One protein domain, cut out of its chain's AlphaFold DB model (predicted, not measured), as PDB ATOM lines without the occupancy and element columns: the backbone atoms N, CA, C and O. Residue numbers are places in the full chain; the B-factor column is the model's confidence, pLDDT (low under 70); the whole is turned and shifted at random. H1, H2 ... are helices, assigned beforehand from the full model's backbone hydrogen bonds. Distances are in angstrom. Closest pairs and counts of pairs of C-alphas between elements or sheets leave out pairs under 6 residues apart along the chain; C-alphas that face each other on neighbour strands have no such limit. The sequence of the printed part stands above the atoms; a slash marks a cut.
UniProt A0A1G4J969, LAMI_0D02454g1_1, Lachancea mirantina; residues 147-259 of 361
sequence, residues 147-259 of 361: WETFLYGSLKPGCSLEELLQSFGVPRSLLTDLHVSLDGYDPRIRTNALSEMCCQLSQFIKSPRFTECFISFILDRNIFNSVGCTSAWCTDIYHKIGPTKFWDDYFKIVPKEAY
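AT A GLANCE: This is residues 147 to 259 of the 361 residues of the protein "LAMI_0D02454g1_1" of Lachancea mirantina (UniProt A0A1G4J969). H5 makes the core of a helical body, with H2, H4 and H7 running roughly side by side round part of it, H8 crossing it, small H6 at the end of H5 where Leu 219 lies, and small H3 next to H2; the helices come close at few points. H1 is set off at one end of the longest axis, reached through residues 153 to 160, and residues 177 to 193 make a wide loop along the outside. The printed part has 113 residues with eight named helices, H1 to H8 in order, and no named strand: the class is all helix. The whole is compact, with a radius of gyration of the C-alphas of 14.3 A and spans of 48 by 35 by 28 A.

HOW THE PARTS SIT: H1, residues 147 to 152, touches no helix. H2, residues 161 to 168, and H3, residues 172 to 176, only just touch, with 3 pairs of C-alphas within 8 A, the closest being Gln 166 and Arg 172 at 6.8 A. H4, residues 194 to 202, only just touches H2, also with 3 pairs, the closest C-alphas being those of Phe 168 and Met 197 at 7.5 A; they run opposite ways at a shallow tilt of 5 degrees. H5, residues 210 to 219, and H4 are near each other, with 9 pairs of C-alphas within 10 A. H6, residues 221 to 224, is close to H5 but not clearly touching; their closest C-alphas, of Ile 218 and Phe 224, are 5.9 A apart. H7, residues 231 to 241, is close to H5 but not clearly touching, with Thr 211 and Ile 241 the closest C-alphas at 7.1 A; they run opposite ways at a shallow tilt of 20 degrees. H8, residues 243 to 253, touches H5, the closest C-alphas being those of Glu 212 and Asp 249 at 6.2 A; their lines are only just about perpendicular, at 71 degrees. Every O i to N i+4 pair is within hydrogen-bond range in H1, H2, H3, H4, H5 and H7; in H8 6 of 7 are, and H6 is too short for such a pair.

IN THESE COORDINATES: H1 begins at C-alpha 147 (-38.583, -25.569, 3.108) and is 8.6 A long. H2 measures 10.6 A, H3 6.6 A, H4 12.2 A and H6 5.0 A. H5 begins at C-alpha 210 (-39.645, -48.323, 18.428) and is 14.1 A long. H7 measures 15.2 A; H8, 15.8 A, ends at C-alpha 253 (-46.536, -58.988, 20.115).

THE WHOLE: The C-alphas farthest apart, of Leu 151 and Glu 257, are 47.6 A apart. The printed part has no cut. The link from H3 to H4, 17 residues, is long. Mean pLDDT of the printed part is 88.1; residues 152 to 157 and 183 to 187 are under 70.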
ATOM      1  N   TRP A 147     -39.114 -26.720   2.379       79.12
ATOM      2  CA  TRP A 147     -38.583 -25.569   3.108       79.12
ATOM      3  C   TRP A 147     -38.382 -25.845   4.604       79.12
ATOM      4  O   TRP A 147     -37.322 -25.539   5.147       79.12
ATOM      5  N   GLU A 148     -39.353 -26.467   5.274       74.31
ATOM      6  CA  GLU A 148     -39.211 -26.855   6.685       74.31
ATOM      7  C   GLU A 148     -38.059 -27.850   6.871       74.31
ATOM      8  O   GLU A 148     -37.263 -27.709   7.798       74.31
ATOM      9  N   THR A 149     -37.924 -28.802   5.946       77.69
ATOM     10  CA  THR A 149     -36.856 -29.810   5.965       77.69
ATOM     11  C   THR A 149     -35.474 -29.174   5.809       77.69
ATOM     12  O   THR A 149     -34.517 -29.593   6.458       77.69
ATOM     13  N   PHE A 150     -35.360 -28.149   4.961       78.12
ATOM     14  CA  PHE A 150     -34.119 -27.401   4.772       78.12
ATOM     15  C   PHE A 150     -33.741 -26.573   6.011       78.12
ATOM     16  O   PHE A 150     -32.572 -26.543   6.385       78.12
ATOM     17  N   LEU A 151     -34.715 -25.919   6.654       76.19
ATOM     18  CA  LEU A 151     -34.469 -25.022   7.792       76.19
ATOM     19  C   LEU A 151     -34.233 -25.756   9.111       76.19
ATOM     20  O   LEU A 151     -33.360 -25.366   9.881       76.19
ATOM     21  N   TYR A 152     -35.022 -26.793   9.385       69.56
ATOM     22  CA  TYR A 152     -35.076 -27.435  10.702       69.56
ATOM     23  C   TYR A 152     -34.540 -28.870  10.693       69.56
ATOM     24  O   TYR A 152     -34.492 -29.526  11.733       69.56
ATOM     25  N   GLY A 153     -34.107 -29.358   9.529       68.25
ATOM     26  CA  GLY A 153     -33.797 -30.764   9.323       68.25
ATOM     27  C   GLY A 153     -35.060 -31.615   9.181       68.25
ATOM     28  O   GLY A 153     -36.186 -31.126   9.131       68.25
ATOM     29  N   SER A 154     -34.873 -32.929   9.085       66.94
ATOM     30  CA  SER A 154     -35.949 -33.869   8.760       66.94
ATOM     31  C   SER A 154     -36.918 -34.157   9.912       66.94
ATOM     32  O   SER A 154     -38.008 -34.656   9.644       66.94
ATOM     33  N   LEU A 155     -36.545 -33.859  11.162       65.00
ATOM     34  CA  LEU A 155     -37.380 -34.052  12.353       65.00
ATOM     35  C   LEU A 155     -38.039 -32.732  12.742       65.00
ATOM     36  O   LEU A 155     -37.346 -31.754  13.015       65.00
ATOM     37  N   LYS A 156     -39.367 -32.735  12.907       67.12
ATOM     38  CA  LYS A 156     -40.038 -31.660  13.648       67.12
ATOM     39  C   LYS A 156     -39.542 -31.680  15.104       67.12
ATOM     40  O   LYS A 156     -39.740 -32.697  15.779       67.12
ATOM     41  N   PRO A 157     -38.900 -30.606  15.602       65.62
ATOM     42  CA  PRO A 157     -38.393 -30.564  16.968       65.62
ATOM     43  C   PRO A 157     -39.518 -30.839  17.973       65.62
ATOM     44  O   PRO A 157     -40.580 -30.227  17.900       65.62
ATOM     45  N   GLY A 158     -39.291 -31.768  18.904       74.81
ATOM     46  CA  GLY A 158     -40.214 -32.052  20.008       74.81
ATOM     47  C   GLY A 158     -41.334 -33.060  19.728       74.81
ATOM     48  O   GLY A 158     -42.062 -33.380  20.660       74.81
ATOM     49  N   CYS A 159     -41.464 -33.604  18.512       87.38
ATOM     50  CA  CYS A 159     -42.446 -34.659  18.245       87.38
ATOM     51  C   CYS A 159     -41.966 -36.009  18.800       87.38
ATOM     52  O   CYS A 159     -40.862 -36.461  18.494       87.38
ATOM     53  N   SER A 160     -42.791 -36.660  19.616       93.19
ATOM     54  CA  SER A 160     -42.557 -38.017  20.117       93.19
ATOM     55  C   SER A 160     -42.960 -39.090  19.093       93.19
ATOM     56  O   SER A 160     -43.776 -38.852  18.202       93.19
ATOM     57  N   LEU A 161     -42.437 -40.316  19.244       94.38
ATOM     58  CA  LEU A 161     -42.832 -41.455  18.400       94.38
ATOM     59  C   LEU A 161     -44.349 -41.702  18.463       94.38
ATOM     60  O   LEU A 161     -44.972 -42.015  17.453       94.38
ATOM     61  N   GLU A 162     -44.950 -41.551  19.641       94.25
ATOM     62  CA  GLU A 162     -46.384 -41.763  19.840       94.25
ATOM     63  C   GLU A 162     -47.228 -40.711  19.114       94.25
ATOM     64  O   GLU A 162     -48.246 -41.053  18.517       94.25
ATOM     65  N   GLU A 163     -46.803 -39.446  19.122       93.44
ATOM     66  CA  GLU A 163     -47.462 -38.374  18.368       93.44
ATOM     67  C   GLU A 163     -47.321 -38.576  16.859       93.44
ATOM     68  O   GLU A 163     -48.297 -38.406  16.126       93.44
ATOM     69  N   LEU A 164     -46.144 -39.012  16.393       93.88
ATOM     70  CA  LEU A 164     -45.941 -39.357  14.988       93.88
ATOM     71  C   LEU A 164     -46.899 -40.477  14.559       93.88
ATOM     72  O   LEU A 164     -47.603 -40.339  13.561       93.88
ATOM     73  N   LEU A 165     -46.977 -41.566  15.325       94.69
ATOM     74  CA  LEU A 165     -47.856 -42.697  15.013       94.69
ATOM     75  C   LEU A 165     -49.342 -42.323  15.092       94.69
ATOM     76  O   LEU A 165     -50.128 -42.771  14.259       94.69
ATOM     77  N   GLN A 166     -49.735 -41.455  16.026       94.00
ATOM     78  CA  GLN A 166     -51.087 -40.887  16.037       94.00
ATOM     79  C   GLN A 166     -51.370 -40.094  14.760       94.00
ATOM     80  O   GLN A 166     -52.436 -40.250  14.171       94.00
ATOM     81  N   SER A 167     -50.407 -39.301  14.276       92.75
ATOM     82  CA  SER A 167     -50.570 -38.567  13.015       92.75
ATOM     83  C   SER A 167     -50.743 -39.504  11.812       92.75
ATOM     84  O   SER A 167     -51.509 -39.198  10.898       92.75
ATOM     85  N   PHE A 168     -50.113 -40.684  11.844       93.31
ATOM     86  CA  PHE A 168     -50.296 -41.727  10.831       93.31
ATOM     87  C   PHE A 168     -51.694 -42.362  10.870       93.31
ATOM     88  O   PHE A 168     -52.114 -42.948   9.875       93.31
ATOM     89  N   GLY A 169     -52.420 -42.236  11.986       92.38
ATOM     90  CA  GLY A 169     -53.731 -42.850  12.198       92.38
ATOM     91  C   GLY A 169     -53.710 -44.068  13.129       92.38
ATOM     92  O   GLY A 169     -54.592 -44.925  13.041       92.38
ATOM     93  N   VAL A 170     -52.702 -44.197  14.001       92.69
ATOM     94  CA  VAL A 170     -52.680 -45.225  15.054       92.69
ATOM     95  C   VAL A 170     -53.468 -44.729  16.275       92.69
ATOM     96  O   VAL A 170     -53.084 -43.717  16.869       92.69
ATOM     97  N   PRO A 171     -54.520 -45.441  16.724       91.44
ATOM     98  CA  PRO A 171     -55.259 -45.054  17.922       91.44
ATOM     99  C   PRO A 171     -54.374 -45.088  19.167       91.44
ATOM    100  O   PRO A 171     -53.610 -46.033  19.376       91.44
ATOM    101  N   ARG A 172     -54.558 -44.120  20.073       90.12
ATOM    102  CA  ARG A 172     -53.835 -44.074  21.362       90.12
ATOM    103  C   ARG A 172     -53.969 -45.357  22.177       90.12
ATOM    104  O   ARG A 172     -53.012 -45.773  22.819       90.12
ATOM    105  N   SER A 173     -55.135 -45.998  22.133       89.94
ATOM    106  CA  SER A 173     -55.380 -47.260  22.839       89.94
ATOM    107  C   SER A 173     -54.432 -48.376  22.397       89.94
ATOM    108  O   SER A 173     -53.991 -49.159  23.234       89.94
ATOM    109  N   LEU A 174     -54.073 -48.412  21.111       88.50
ATOM    110  CA  LEU A 174     -53.166 -49.407  20.540       88.50
ATOM    111  C   LEU A 174     -51.696 -49.113  20.865       88.50
ATOM    112  O   LEU A 174     -50.873 -50.024  20.920       88.50
ATOM    113  N   LEU A 175     -51.366 -47.839  21.094       88.44
ATOM    114  CA  LEU A 175     -50.035 -47.440  21.537       88.44
ATOM    115  C   LEU A 175     -49.793 -47.839  22.990       88.44
ATOM    116  O   LEU A 175     -48.672 -48.209  23.314       88.44
ATOM    117  N   THR A 176     -50.796 -47.836  23.868       86.44
ATOM    118  CA  THR A 176     -50.609 -48.257  25.268       86.44
ATOM    119  C   THR A 176     -50.402 -49.765  25.395       86.44
ATOM    120  O   THR A 176     -49.485 -50.193  26.095       86.44
ATOM    121  N   ASP A 177     -51.207 -50.561  24.692       85.62
ATOM    122  CA  ASP A 177     -51.145 -52.022  24.732       85.62
ATOM    123  C   ASP A 177     -51.036 -52.609  23.321       85.62
ATOM    124  O   ASP A 177     -52.010 -52.739  22.575       85.62
ATOM    125  N   LEU A 178     -49.803 -52.933  22.944       83.94
ATOM    126  CA  LEU A 178     -49.444 -53.243  21.571       83.94
ATOM    127  C   LEU A 178     -49.493 -54.760  21.363       83.94
ATOM    128  O   LEU A 178     -48.471 -55.440  21.345       83.94
ATOM    129  N   HIS A 179     -50.714 -55.281  21.250       83.06
ATOM    130  CA  HIS A 179     -50.988 -56.690  20.975       83.06
ATOM    131  C   HIS A 179     -51.656 -56.854  19.612       83.06
ATOM    132  O   HIS A 179     -52.671 -56.218  19.311       83.06
ATOM    133  N   VAL A 180     -51.093 -57.738  18.784       81.62
ATOM    134  CA  VAL A 180     -51.655 -58.020  17.467       81.62
ATOM    135  C   VAL A 180     -52.896 -58.899  17.604       81.62
ATOM    136  O   VAL A 180     -52.813 -60.044  18.046       81.62
ATOM    137  N   SER A 181     -54.044 -58.372  17.178       79.75
ATOM    138  CA  SER A 181     -55.306 -59.107  17.074       79.75
ATOM    139  C   SER A 181     -55.800 -59.093  15.635       79.75
ATOM    140  O   SER A 181     -55.875 -58.038  15.014       79.75
ATOM    141  N   LEU A 182     -56.166 -60.259  15.111       77.50
ATOM    142  CA  LEU A 182     -56.650 -60.406  13.739       77.50
ATOM    143  C   LEU A 182     -58.148 -60.064  13.605       77.50
ATOM    144  O   LEU A 182     -58.844 -60.680  12.805       77.50
ATOM    145  N   ASP A 183     -58.666 -59.119  14.388       67.38
ATOM    146  CA  ASP A 183     -60.086 -58.762  14.408       67.38
ATOM    147  C   ASP A 183     -60.271 -57.286  14.011       67.38
ATOM    148  O   ASP A 183     -59.779 -56.378  14.683       67.38
ATOM    149  N   GLY A 184     -61.013 -57.050  12.924       61.91
ATOM    150  CA  GLY A 184     -61.399 -55.717  12.452       61.91
ATOM    151  C   GLY A 184     -60.779 -55.364  11.105       61.91
ATOM    152  O   GLY A 184     -59.581 -55.145  11.014       61.91
ATOM    153  N   TYR A 185     -61.609 -55.292  10.065       63.84
ATOM    154  CA  TYR A 185     -61.236 -54.761   8.755       63.84
ATOM    155  C   TYR A 185     -61.976 -53.450   8.512       63.84
ATOM    156  O   TYR A 185     -63.205 -53.427   8.588       63.84
ATOM    157  N   ASP A 186     -61.240 -52.388   8.179       67.44
ATOM    158  CA  ASP A 186     -61.817 -51.200   7.549       67.44
ATOM    159  C   ASP A 186     -61.042 -50.845   6.261       67.44
ATOM    160  O   ASP A 186     -59.933 -50.308   6.332       67.44
ATOM    161  N   PRO A 187     -61.605 -51.124   5.066       66.25
ATOM    162  CA  PRO A 187     -60.986 -50.768   3.788       66.25
ATOM    163  C   PRO A 187     -60.859 -49.265   3.550       66.25
ATOM    164  O   PRO A 187     -60.203 -48.851   2.597       66.25
ATOM    165  N   ARG A 188     -61.562 -48.433   4.324       72.06
ATOM    166  CA  ARG A 188     -61.747 -47.013   4.001       72.06
ATOM    167  C   ARG A 188     -60.643 -46.121   4.548       72.06
ATOM    168  O   ARG A 188     -60.660 -44.919   4.283       72.06
ATOM    169  N   ILE A 189     -59.700 -46.696   5.288       76.19
ATOM    170  CA  ILE A 189     -58.608 -45.960   5.914       76.19
ATOM    171  C   ILE A 189     -57.634 -45.499   4.839       76.19
ATOM    172  O   ILE A 189     -57.047 -46.297   4.110       76.19
ATOM    173  N   ARG A 190     -57.459 -44.180   4.748       73.69
ATOM    174  CA  ARG A 190     -56.533 -43.568   3.798       73.69
ATOM    175  C   ARG A 190     -55.169 -43.377   4.442       73.69
ATOM    176  O   ARG A 190     -55.043 -42.659   5.435       73.69
ATOM    177  N   THR A 191     -54.152 -43.974   3.833       75.88
ATOM    178  CA  THR A 191     -52.744 -43.715   4.135       75.88
ATOM    179  C   THR A 191     -52.179 -42.773   3.072       75.88
ATOM    180  O   THR A 191     -52.309 -43.017   1.875       75.88
ATOM    181  N   ASN A 192     -51.583 -41.662   3.503       74.62
ATOM    182  CA  ASN A 192     -51.011 -40.661   2.603       74.62
ATOM    183  C   ASN A 192     -49.486 -40.645   2.746       74.62
ATOM    184  O   ASN A 192     -48.972 -40.701   3.857       74.62
ATOM    185  N   ALA A 193     -48.776 -40.522   1.619       83.31
ATOM    186  CA  ALA A 193     -47.329 -40.284   1.562       83.31
ATOM    187  C   ALA A 193     -46.464 -41.287   2.352       83.31
ATOM    188  O   ALA A 193     -45.586 -40.915   3.128       83.31
ATOM    189  N   LEU A 194     -46.677 -42.582   2.121       89.12
ATOM    190  CA  LEU A 194     -46.016 -43.634   2.892       89.12
ATOM    191  C   LEU A 194     -44.480 -43.608   2.848       89.12
ATOM    192  O   LEU A 194     -43.842 -43.913   3.851       89.12
ATOM    193  N   SER A 195     -43.871 -43.224   1.725       88.75
ATOM    194  CA  SER A 195     -42.413 -43.062   1.645       88.75
ATOM    195  C   SER A 195     -41.896 -42.052   2.674       88.75
ATOM    196  O   SER A 195     -40.868 -42.280   3.310       88.75
ATOM    197  N   GLU A 196     -42.644 -40.968   2.883       89.00
ATOM    198  CA  GLU A 196     -42.320 -39.942   3.869       89.00
ATOM    199  C   GLU A 196     -42.594 -40.444   5.290       89.00
ATOM    200  O   GLU A 196     -41.766 -40.252   6.175       89.00
ATOM    201  N   MET A 197     -43.685 -41.187   5.509       92.25
ATOM    202  CA  MET A 197     -43.942 -41.848   6.796       92.25
ATOM    203  C   MET A 197     -42.789 -42.791   7.184       92.25
ATOM    204  O   MET A 197     -42.316 -42.752   8.317       92.25
ATOM    205  N   CYS A 198     -42.292 -43.604   6.244       93.56
ATOM    206  CA  CYS A 198     -41.131 -44.477   6.432       93.56
ATOM    207  C   CYS A 198     -39.855 -43.679   6.751       93.56
ATOM    208  O   CYS A 198     -39.086 -44.067   7.639       93.56
ATOM    209  N   CYS A 199     -39.636 -42.560   6.053       90.38
ATOM    210  CA  CYS A 199     -38.521 -41.650   6.307       90.38
ATOM    211  C   CYS A 199     -38.585 -41.087   7.733       90.38
ATOM    212  O   CYS A 199     -37.634 -41.248   8.500       90.38
ATOM    213  N   GLN A 200     -39.724 -40.516   8.127       91.06
ATOM    214  CA  GLN A 200     -39.948 -39.953   9.460       91.06
ATOM    215  C   GLN A 200     -39.821 -41.012  10.553       91.06
ATOM    216  O   GLN A 200     -39.079 -40.821  11.514       91.06
ATOM    217  N   LEU A 201     -40.444 -42.180  10.375       94.25
ATOM    218  CA  LEU A 201     -40.378 -43.273  11.342       94.25
ATOM    219  C   LEU A 201     -38.931 -43.722  11.592       94.25
ATOM    220  O   LEU A 201     -38.548 -43.949  12.736       94.25
ATOM    221  N   SER A 202     -38.093 -43.787  10.552       94.00
ATOM    222  CA  SER A 202     -36.693 -44.215  10.688       94.00
ATOM    223  C   SER A 202     -35.854 -43.339  11.629       94.00
ATOM    224  O   SER A 202     -34.860 -43.807  12.191       94.00
ATOM    225  N   GLN A 203     -36.274 -42.090  11.844       92.25
ATOM    226  CA  GLN A 203     -35.591 -41.127  12.705       92.25
ATOM    227  C   GLN A 203     -35.790 -41.448  14.199       92.25
ATOM    228  O   GLN A 203     -34.967 -41.073  15.033       92.25
ATOM    229  N   PHE A 204     -36.812 -42.243  14.533       95.19
ATOM    230  CA  PHE A 204     -37.155 -42.664  15.895       95.19
ATOM    231  C   PHE A 204     -36.541 -44.011  16.293       95.19
ATOM    232  O   PHE A 204     -36.930 -44.598  17.298       95.19
ATOM    233  N   ILE A 205     -35.552 -44.521  15.552       95.19
ATOM    234  CA  ILE A 205     -35.001 -45.866  15.791       95.19
ATOM    235  C   ILE A 205     -34.439 -46.087  17.203       95.19
ATOM    236  O   ILE A 205     -34.409 -47.209  17.707       95.19
ATOM    237  N   LYS A 206     -33.982 -45.005  17.843       93.88
ATOM    238  CA  LYS A 206     -33.438 -45.012  19.207       93.88
ATOM    239  C   LYS A 206     -34.511 -44.808  20.280       93.88
ATOM    240  O   LYS A 206     -34.199 -44.924  21.462       93.88
ATOM    241  N   SER A 207     -35.741 -44.480  19.895       94.50
ATOM    242  CA  SER A 207     -36.834 -44.237  20.829       94.50
ATOM    243  C   SER A 207     -37.251 -45.530  21.537       94.50
ATOM    244  O   SER A 207     -37.168 -46.622  20.960       94.50
ATOM    245  N   PRO A 208     -37.719 -45.434  22.795       92.88
ATOM    246  CA  PRO A 208     -38.299 -46.581  23.473       92.88
ATOM    247  C   PRO A 208     -39.501 -47.091  22.674       92.88
ATOM    248  O   PRO A 208     -40.221 -46.312  22.055       92.88
ATOM    249  N   ARG A 209     -39.707 -48.410  22.685       93.50
ATOM    250  CA  ARG A 209     -40.822 -49.089  22.001       93.50
ATOM    251  C   ARG A 209     -40.840 -48.969  20.470       93.50
ATOM    252  O   ARG A 209     -41.811 -49.365  19.822       93.50
ATOM    253  N   PHE A 210     -39.765 -48.442  19.877       96.50
ATOM    254  CA  PHE A 210     -39.645 -48.323  18.428       96.50
ATOM    255  C   PHE A 210     -39.770 -49.677  17.726       96.50
ATOM    256  O   PHE A 210     -40.457 -49.760  16.713       96.50
ATOM    257  N   THR A 211     -39.141 -50.736  18.256       97.31
ATOM    258  CA  THR A 211     -39.159 -52.061  17.616       97.31
ATOM    259  C   THR A 211     -40.588 -52.564  17.446       97.31
ATOM    260  O   THR A 211     -40.967 -53.009  16.369       97.31
ATOM    261  N   GLU A 212     -41.382 -52.486  18.510       96.12
ATOM    262  CA  GLU A 212     -42.746 -52.989  18.580       96.12
ATOM    263  C   GLU A 212     -43.659 -52.221  17.619       96.12
ATOM    264  O   GLU A 212     -44.443 -52.819  16.874       96.12
ATOM    265  N   CYS A 213     -43.491 -50.897  17.570       96.25
ATOM    266  CA  CYS A 213     -44.205 -50.032  16.637       96.25
ATOM    267  C   CYS A 213     -43.800 -50.307  15.186       96.25
ATOM    268  O   CYS A 213     -44.664 -50.425  14.323       96.25
ATOM    269  N   PHE A 214     -42.501 -50.461  14.916       97.38
ATOM    270  CA  PHE A 214     -41.984 -50.791  13.590       97.38
ATOM    271  C   PHE A 214     -42.524 -52.136  13.096       97.38
ATOM    272  O   PHE A 214     -43.013 -52.219  11.972       97.38
ATOM    273  N   ILE A 215     -42.505 -53.172  13.940       97.19
ATOM    274  CA  ILE A 215     -43.060 -54.488  13.601       97.19
ATOM    275  C   ILE A 215     -44.551 -54.370  13.277       97.19
ATOM    276  O   ILE A 215     -44.995 -54.885  12.255       97.19
ATOM    277  N   SER A 216     -45.324 -53.668  14.106       95.56
ATOM    278  CA  SER A 216     -46.759 -53.504  13.855       95.56
ATOM    279  C   SER A 216     -47.049 -52.709  12.590       95.56
ATOM    280  O   SER A 216     -47.980 -53.056  11.865       95.56
ATOM    281  N   PHE A 217     -46.222 -51.706  12.299       95.50
ATOM    282  CA  PHE A 217     -46.306 -50.890  11.097       95.50
ATOM    283  C   PHE A 217     -46.070 -51.707   9.824       95.50
ATOM    284  O   PHE A 217     -46.890 -51.654   8.917       95.50
ATOM    285  N   ILE A 218     -45.008 -52.516   9.753       95.62
ATOM    286  CA  ILE A 218     -44.716 -53.313   8.543       95.62
ATOM    287  C   ILE A 218     -45.659 -54.512   8.356       95.62
ATOM    288  O   ILE A 218     -45.732 -55.076   7.264       95.62
ATOM    289  N   LEU A 219     -46.346 -54.939   9.421       94.31
ATOM    290  CA  LEU A 219     -47.325 -56.028   9.382       94.31
ATOM    291  C   LEU A 219     -48.734 -55.566   9.000       94.31
ATOM    292  O   LEU A 219     -49.558 -56.410   8.626       94.31
ATOM    293  N   ASP A 220     -49.011 -54.268   9.127       92.38
ATOM    294  CA  ASP A 220     -50.266 -53.656   8.700       92.38
ATOM    295  C   ASP A 220     -50.535 -53.995   7.234       92.38
ATOM    296  O   ASP A 220     -49.652 -53.869   6.384       92.38
ATOM    297  N   ARG A 221     -51.751 -54.452   6.928       88.00
ATOM    298  CA  ARG A 221     -52.105 -54.884   5.571       88.00
ATOM    299  C   ARG A 221     -51.910 -53.783   4.526       88.00
ATOM    300  O   ARG A 221     -51.389 -54.066   3.449       88.00
ATOM    301  N   ASN A 222     -52.327 -52.553   4.824       86.88
ATOM    302  CA  ASN A 222     -52.255 -51.442   3.877       86.88
ATOM    303  C   ASN A 222     -50.805 -51.017   3.650       86.88
ATOM    304  O   ASN A 222     -50.433 -50.682   2.528       86.88
ATOM    305  N   ILE A 223     -49.972 -51.082   4.691       90.62
ATOM    306  CA  ILE A 223     -48.533 -50.838   4.565       90.62
ATOM    307  C   ILE A 223     -47.848 -51.964   3.795       90.62
ATOM    308  O   ILE A 223     -47.076 -51.695   2.878       90.62
ATOM    309  N   PHE A 224     -48.154 -53.220   4.109       89.69
ATOM    310  CA  PHE A 224     -47.562 -54.381   3.451       89.69
ATOM    311  C   PHE A 224     -47.861 -54.417   1.944       89.69
ATOM    312  O   PHE A 224     -46.969 -54.742   1.165       89.69
ATOM    313  N   ASN A 225     -49.083 -54.055   1.537       85.25
ATOM    314  CA  ASN A 225     -49.512 -54.035   0.132       85.25
ATOM    315  C   ASN A 225     -49.107 -52.762  -0.626       85.25
ATOM    316  O   ASN A 225     -49.354 -52.639  -1.826       85.25
ATOM    317  N   SER A 226     -48.517 -51.791   0.061       86.62
ATOM    318  CA  SER A 226     -48.096 -50.544  -0.560       86.62
ATOM    319  C   SER A 226     -46.777 -50.690  -1.327       86.62
ATOM    320  O   SER A 226     -45.918 -51.504  -0.998       86.62
ATOM    321  N   VAL A 227     -46.555 -49.793  -2.288       84.56
ATOM    322  CA  VAL A 227     -45.252 -49.648  -2.963       84.56
ATOM    323  C   VAL A 227     -44.259 -48.831  -2.117       84.56
ATOM    324  O   VAL A 227     -43.050 -48.913  -2.316       84.56
ATOM    325  N   GLY A 228     -44.751 -48.037  -1.157       84.12
ATOM    326  CA  GLY A 228     -43.925 -47.127  -0.356       84.12
ATOM    327  C   GLY A 228     -43.078 -47.822   0.714       84.12
ATOM    328  O   GLY A 228     -41.991 -47.341   1.032       84.12
ATOM    329  N   CYS A 229     -43.539 -48.960   1.241       90.69
ATOM    330  CA  CYS A 229     -42.806 -49.758   2.224       90.69
ATOM    331  C   CYS A 229     -42.001 -50.856   1.515       90.69
ATOM    332  O   CYS A 229     -42.489 -51.957   1.265       90.69
ATOM    333  N   THR A 230     -40.764 -50.532   1.130       93.38
ATOM    334  CA  THR A 230     -39.916 -51.462   0.371       93.38
ATOM    335  C   THR A 230     -39.207 -52.466   1.277       93.38
ATOM    336  O   THR A 230     -38.796 -52.140   2.393       93.38
ATOM    337  N   SER A 231     -38.955 -53.672   0.758       93.31
ATOM    338  CA  SER A 231     -38.198 -54.682   1.508       93.31
ATOM    339  C   SER A 231     -36.770 -54.233   1.843       93.31
ATOM    340  O   SER A 231     -36.252 -54.560   2.912       93.31
ATOM    341  N   ALA A 232     -36.145 -53.430   0.974       95.19
ATOM    342  CA  ALA A 232     -34.836 -52.837   1.240       95.19
ATOM    343  C   ALA A 232     -34.874 -51.952   2.496       95.19
ATOM    344  O   ALA A 232     -34.097 -52.169   3.423       95.19
ATOM    345  N   TRP A 233     -35.849 -51.039   2.584       96.00
ATOM    346  CA  TRP A 233     -36.028 -50.185   3.760       96.00
ATOM    347  C   TRP A 233     -36.309 -51.001   5.030       96.00
ATOM    348  O   TRP A 233     -35.650 -50.796   6.051       96.00
ATOM    349  N   CYS A 234     -37.223 -51.975   4.966       97.31
ATOM    350  CA  CYS A 234     -37.522 -52.867   6.091       97.31
ATOM    351  C   CYS A 234     -36.265 -53.600   6.589       97.31
ATOM    352  O   CYS A 234     -36.021 -53.693   7.794       97.31
ATOM    353  N   THR A 235     -35.456 -54.095   5.654       96.88
ATOM    354  CA  THR A 235     -34.216 -54.825   5.931       96.88
ATOM    355  C   THR A 235     -33.151 -53.917   6.549       96.88
ATOM    356  O   THR A 235     -32.469 -54.325   7.491       96.88
ATOM    357  N   ASP A 236     -33.029 -52.670   6.102       97.31
ATOM    358  CA  ASP A 236     -32.092 -51.704   6.681       97.31
ATOM    359  C   ASP A 236     -32.448 -51.358   8.131       97.31
ATOM    360  O   ASP A 236     -31.580 -51.345   9.009       97.31
ATOM    361  N   ILE A 237     -33.732 -51.106   8.411       97.62
ATOM    362  CA  ILE A 237     -34.208 -50.839   9.774       97.62
ATOM    363  C   ILE A 237     -34.010 -52.068  10.667       97.62
ATOM    364  O   ILE A 237     -33.509 -51.937  11.785       97.62
ATOM    365  N   TYR A 238     -34.315 -53.265  10.163       97.44
ATOM    366  CA  TYR A 238     -34.074 -54.530  10.859       97.44
ATOM    367  C   TYR A 238     -32.613 -54.690  11.307       97.44
ATOM    368  O   TYR A 238     -32.349 -54.989  12.476       97.44
ATOM    369  N   HIS A 239     -31.651 -54.426  10.417       96.38
ATOM    370  CA  HIS A 239     -30.228 -54.498  10.757       96.38
ATOM    371  C   HIS A 239     -29.811 -53.450  11.792       96.38
ATOM    372  O   HIS A 239     -29.012 -53.757  12.677       96.38
ATOM    373  N   LYS A 240     -30.370 -52.235  11.721       97.31
ATOM    374  CA  LYS A 240     -30.098 -51.169  12.694       97.31
ATOM    375  C   LYS A 240     -30.677 -51.466  14.087       97.31
ATOM    376  O   LYS A 240     -30.061 -51.088  15.079       97.31
ATOM    377  N   ILE A 241     -31.831 -52.136  14.179       97.06
ATOM    378  CA  ILE A 241     -32.409 -52.600  15.457       97.06
ATOM    379  C   ILE A 241     -31.573 -53.743  16.048       97.06
ATOM    380  O   ILE A 241     -31.374 -53.814  17.262       97.06
ATOM    381  N   GLY A 242     -31.104 -54.644  15.187       96.00
ATOM    382  CA  GLY A 242     -30.396 -55.860  15.564       96.00
ATOM    383  C   GLY A 242     -31.317 -57.093  15.550       96.00
ATOM    384  O   GLY A 242     -32.360 -57.084  16.213       96.00
ATOM    385  N   PRO A 243     -30.919 -58.194  14.876       94.94
ATOM    386  CA  PRO A 243     -31.724 -59.410  14.733       94.94
ATOM    387  C   PRO A 243     -32.286 -59.981  16.035       94.94
ATOM    388  O   PRO A 243     -33.459 -60.340  16.099       94.94
ATOM    389  N   THR A 244     -31.459 -60.073  17.079       94.44
ATOM    390  CA  THR A 244     -31.855 -60.675  18.358       94.44
ATOM    391  C   THR A 244     -32.981 -59.882  19.012       94.44
ATOM    392  O   THR A 244     -34.030 -60.451  19.301       94.44
ATOM    393  N   LYS A 245     -32.794 -58.561  19.153       95.69
ATOM    394  CA  LYS A 245     -33.795 -57.660  19.735       95.69
ATOM    395  C   LYS A 245     -35.088 -57.678  18.926       95.69
ATOM    396  O   LYS A 245     -36.158 -57.838  19.502       95.69
ATOM    397  N   PHE A 246     -34.982 -57.587  17.598       97.38
ATOM    398  CA  PHE A 246     -36.143 -57.617  16.715       97.38
ATOM    399  C   PHE A 246     -37.001 -58.864  16.936       97.38
ATOM    400  O   PHE A 246     -38.206 -58.750  17.128       97.38
ATOM    401  N   TRP A 247     -36.396 -60.056  16.941       96.12
ATOM    402  CA  TRP A 247     -37.160 -61.293  17.105       96.12
ATOM    403  C   TRP A 247     -37.722 -61.463  18.512       96.12
ATOM    404  O   TRP A 247     -38.823 -61.990  18.660       96.12
ATOM    405  N   ASP A 248     -36.993 -61.028  19.536       94.88
ATOM    406  CA  ASP A 248     -37.485 -61.094  20.909       94.88
ATOM    407  C   ASP A 248     -38.690 -60.163  21.110       94.88
ATOM    408  O   ASP A 248     -39.643 -60.556  21.774       94.88
ATOM    409  N   ASP A 249     -38.704 -58.985  20.480       96.19
ATOM    410  CA  ASP A 249     -39.857 -58.076  20.488       96.19
ATOM    411  C   ASP A 249     -40.998 -58.583  19.580       96.19
ATOM    412  O   ASP A 249     -42.166 -58.533  19.964       96.19
ATOM    413  N   TYR A 250     -40.681 -59.180  18.426       97.00
ATOM    414  CA  TYR A 250     -41.660 -59.773  17.506       97.00
ATOM    415  C   TYR A 250     -42.525 -60.837  18.174       97.00
ATOM    416  O   TYR A 250     -43.748 -60.786  18.086       97.00
ATOM    417  N   PHE A 251     -41.910 -61.782  18.884       95.31
ATOM    418  CA  PHE A 251     -42.653 -62.858  19.545       95.31
ATOM    419  C   PHE A 251     -43.333 -62.441  20.853       95.31
ATOM    420  O   PHE A 251     -44.081 -63.246  21.406       95.31
ATOM    421  N   LYS A 252     -43.114 -61.211  21.344       94.50
ATOM    422  CA  LYS A 252     -43.944 -60.634  22.415       94.50
ATOM    423  C   LYS A 252     -45.297 -60.175  21.884       94.50
ATOM    424  O   LYS A 252     -46.283 -60.305  22.595       94.50
ATOM    425  N   ILE A 253     -45.337 -59.648  20.657       94.94
ATOM    426  CA  ILE A 253     -46.536 -58.988  20.115       94.94
ATOM    427  C   ILE A 253     -47.269 -59.811  19.050       94.94
ATOM    428  O   ILE A 253     -48.465 -59.606  18.850       94.94
ATOM    429  N   VAL A 254     -46.585 -60.742  18.370       94.75
ATOM    430  CA  VAL A 254     -47.163 -61.591  17.318       94.75
ATOM    431  C   VAL A 254     -47.358 -63.029  17.824       94.75
ATOM    432  O   VAL A 254     -46.368 -63.701  18.134       94.75
ATOM    433  N   PRO A 255     -48.602 -63.549  17.852       92.44
ATOM    434  CA  PRO A 255     -48.874 -64.947  18.188       92.44
ATOM    435  C   PRO A 255     -48.188 -65.925  17.226       92.44
ATOM    436  O   PRO A 255     -48.105 -65.661  16.027       92.44
ATOM    437  N   LYS A 256     -47.754 -67.091  17.722       91.31
ATOM    438  CA  LYS A 256     -47.040 -68.108  16.916       91.31
ATOM    439  C   LYS A 256     -47.921 -68.797  15.874       91.31
ATOM    440  O   LYS A 256     -47.426 -69.440  14.952       91.31
ATOM    441  N   GLU A 257     -49.230 -68.717  16.056       89.19
ATOM    442  CA  GLU A 257     -50.237 -69.312  15.189       89.19
ATOM    443  C   GLU A 257     -50.628 -68.366  14.040       89.19
ATOM    444  O   GLU A 257     -51.314 -68.781  13.102       89.19
ATOM    445  N   ALA A 258     -50.185 -67.103  14.080       90.88
ATOM    446  CA  ALA A 258     -50.527 -66.071  13.108       90.88
ATOM    447  C   ALA A 258     -49.666 -66.173  11.834       90.88
ATOM    448  O   ALA A 258     -48.960 -65.239  11.449       90.88
ATOM    449  N   TYR A 259     -49.752 -67.311  11.134       90.19
ATOM    450  CA  TYR A 259     -48.934 -67.610   9.950       90.19
ATOM    451  C   TYR A 259     -49.040 -66.579   8.821       90.19
ATOM    452  O   TYR A 259     -48.072 -66.391   8.089       90.19
TER     453      TYR A 259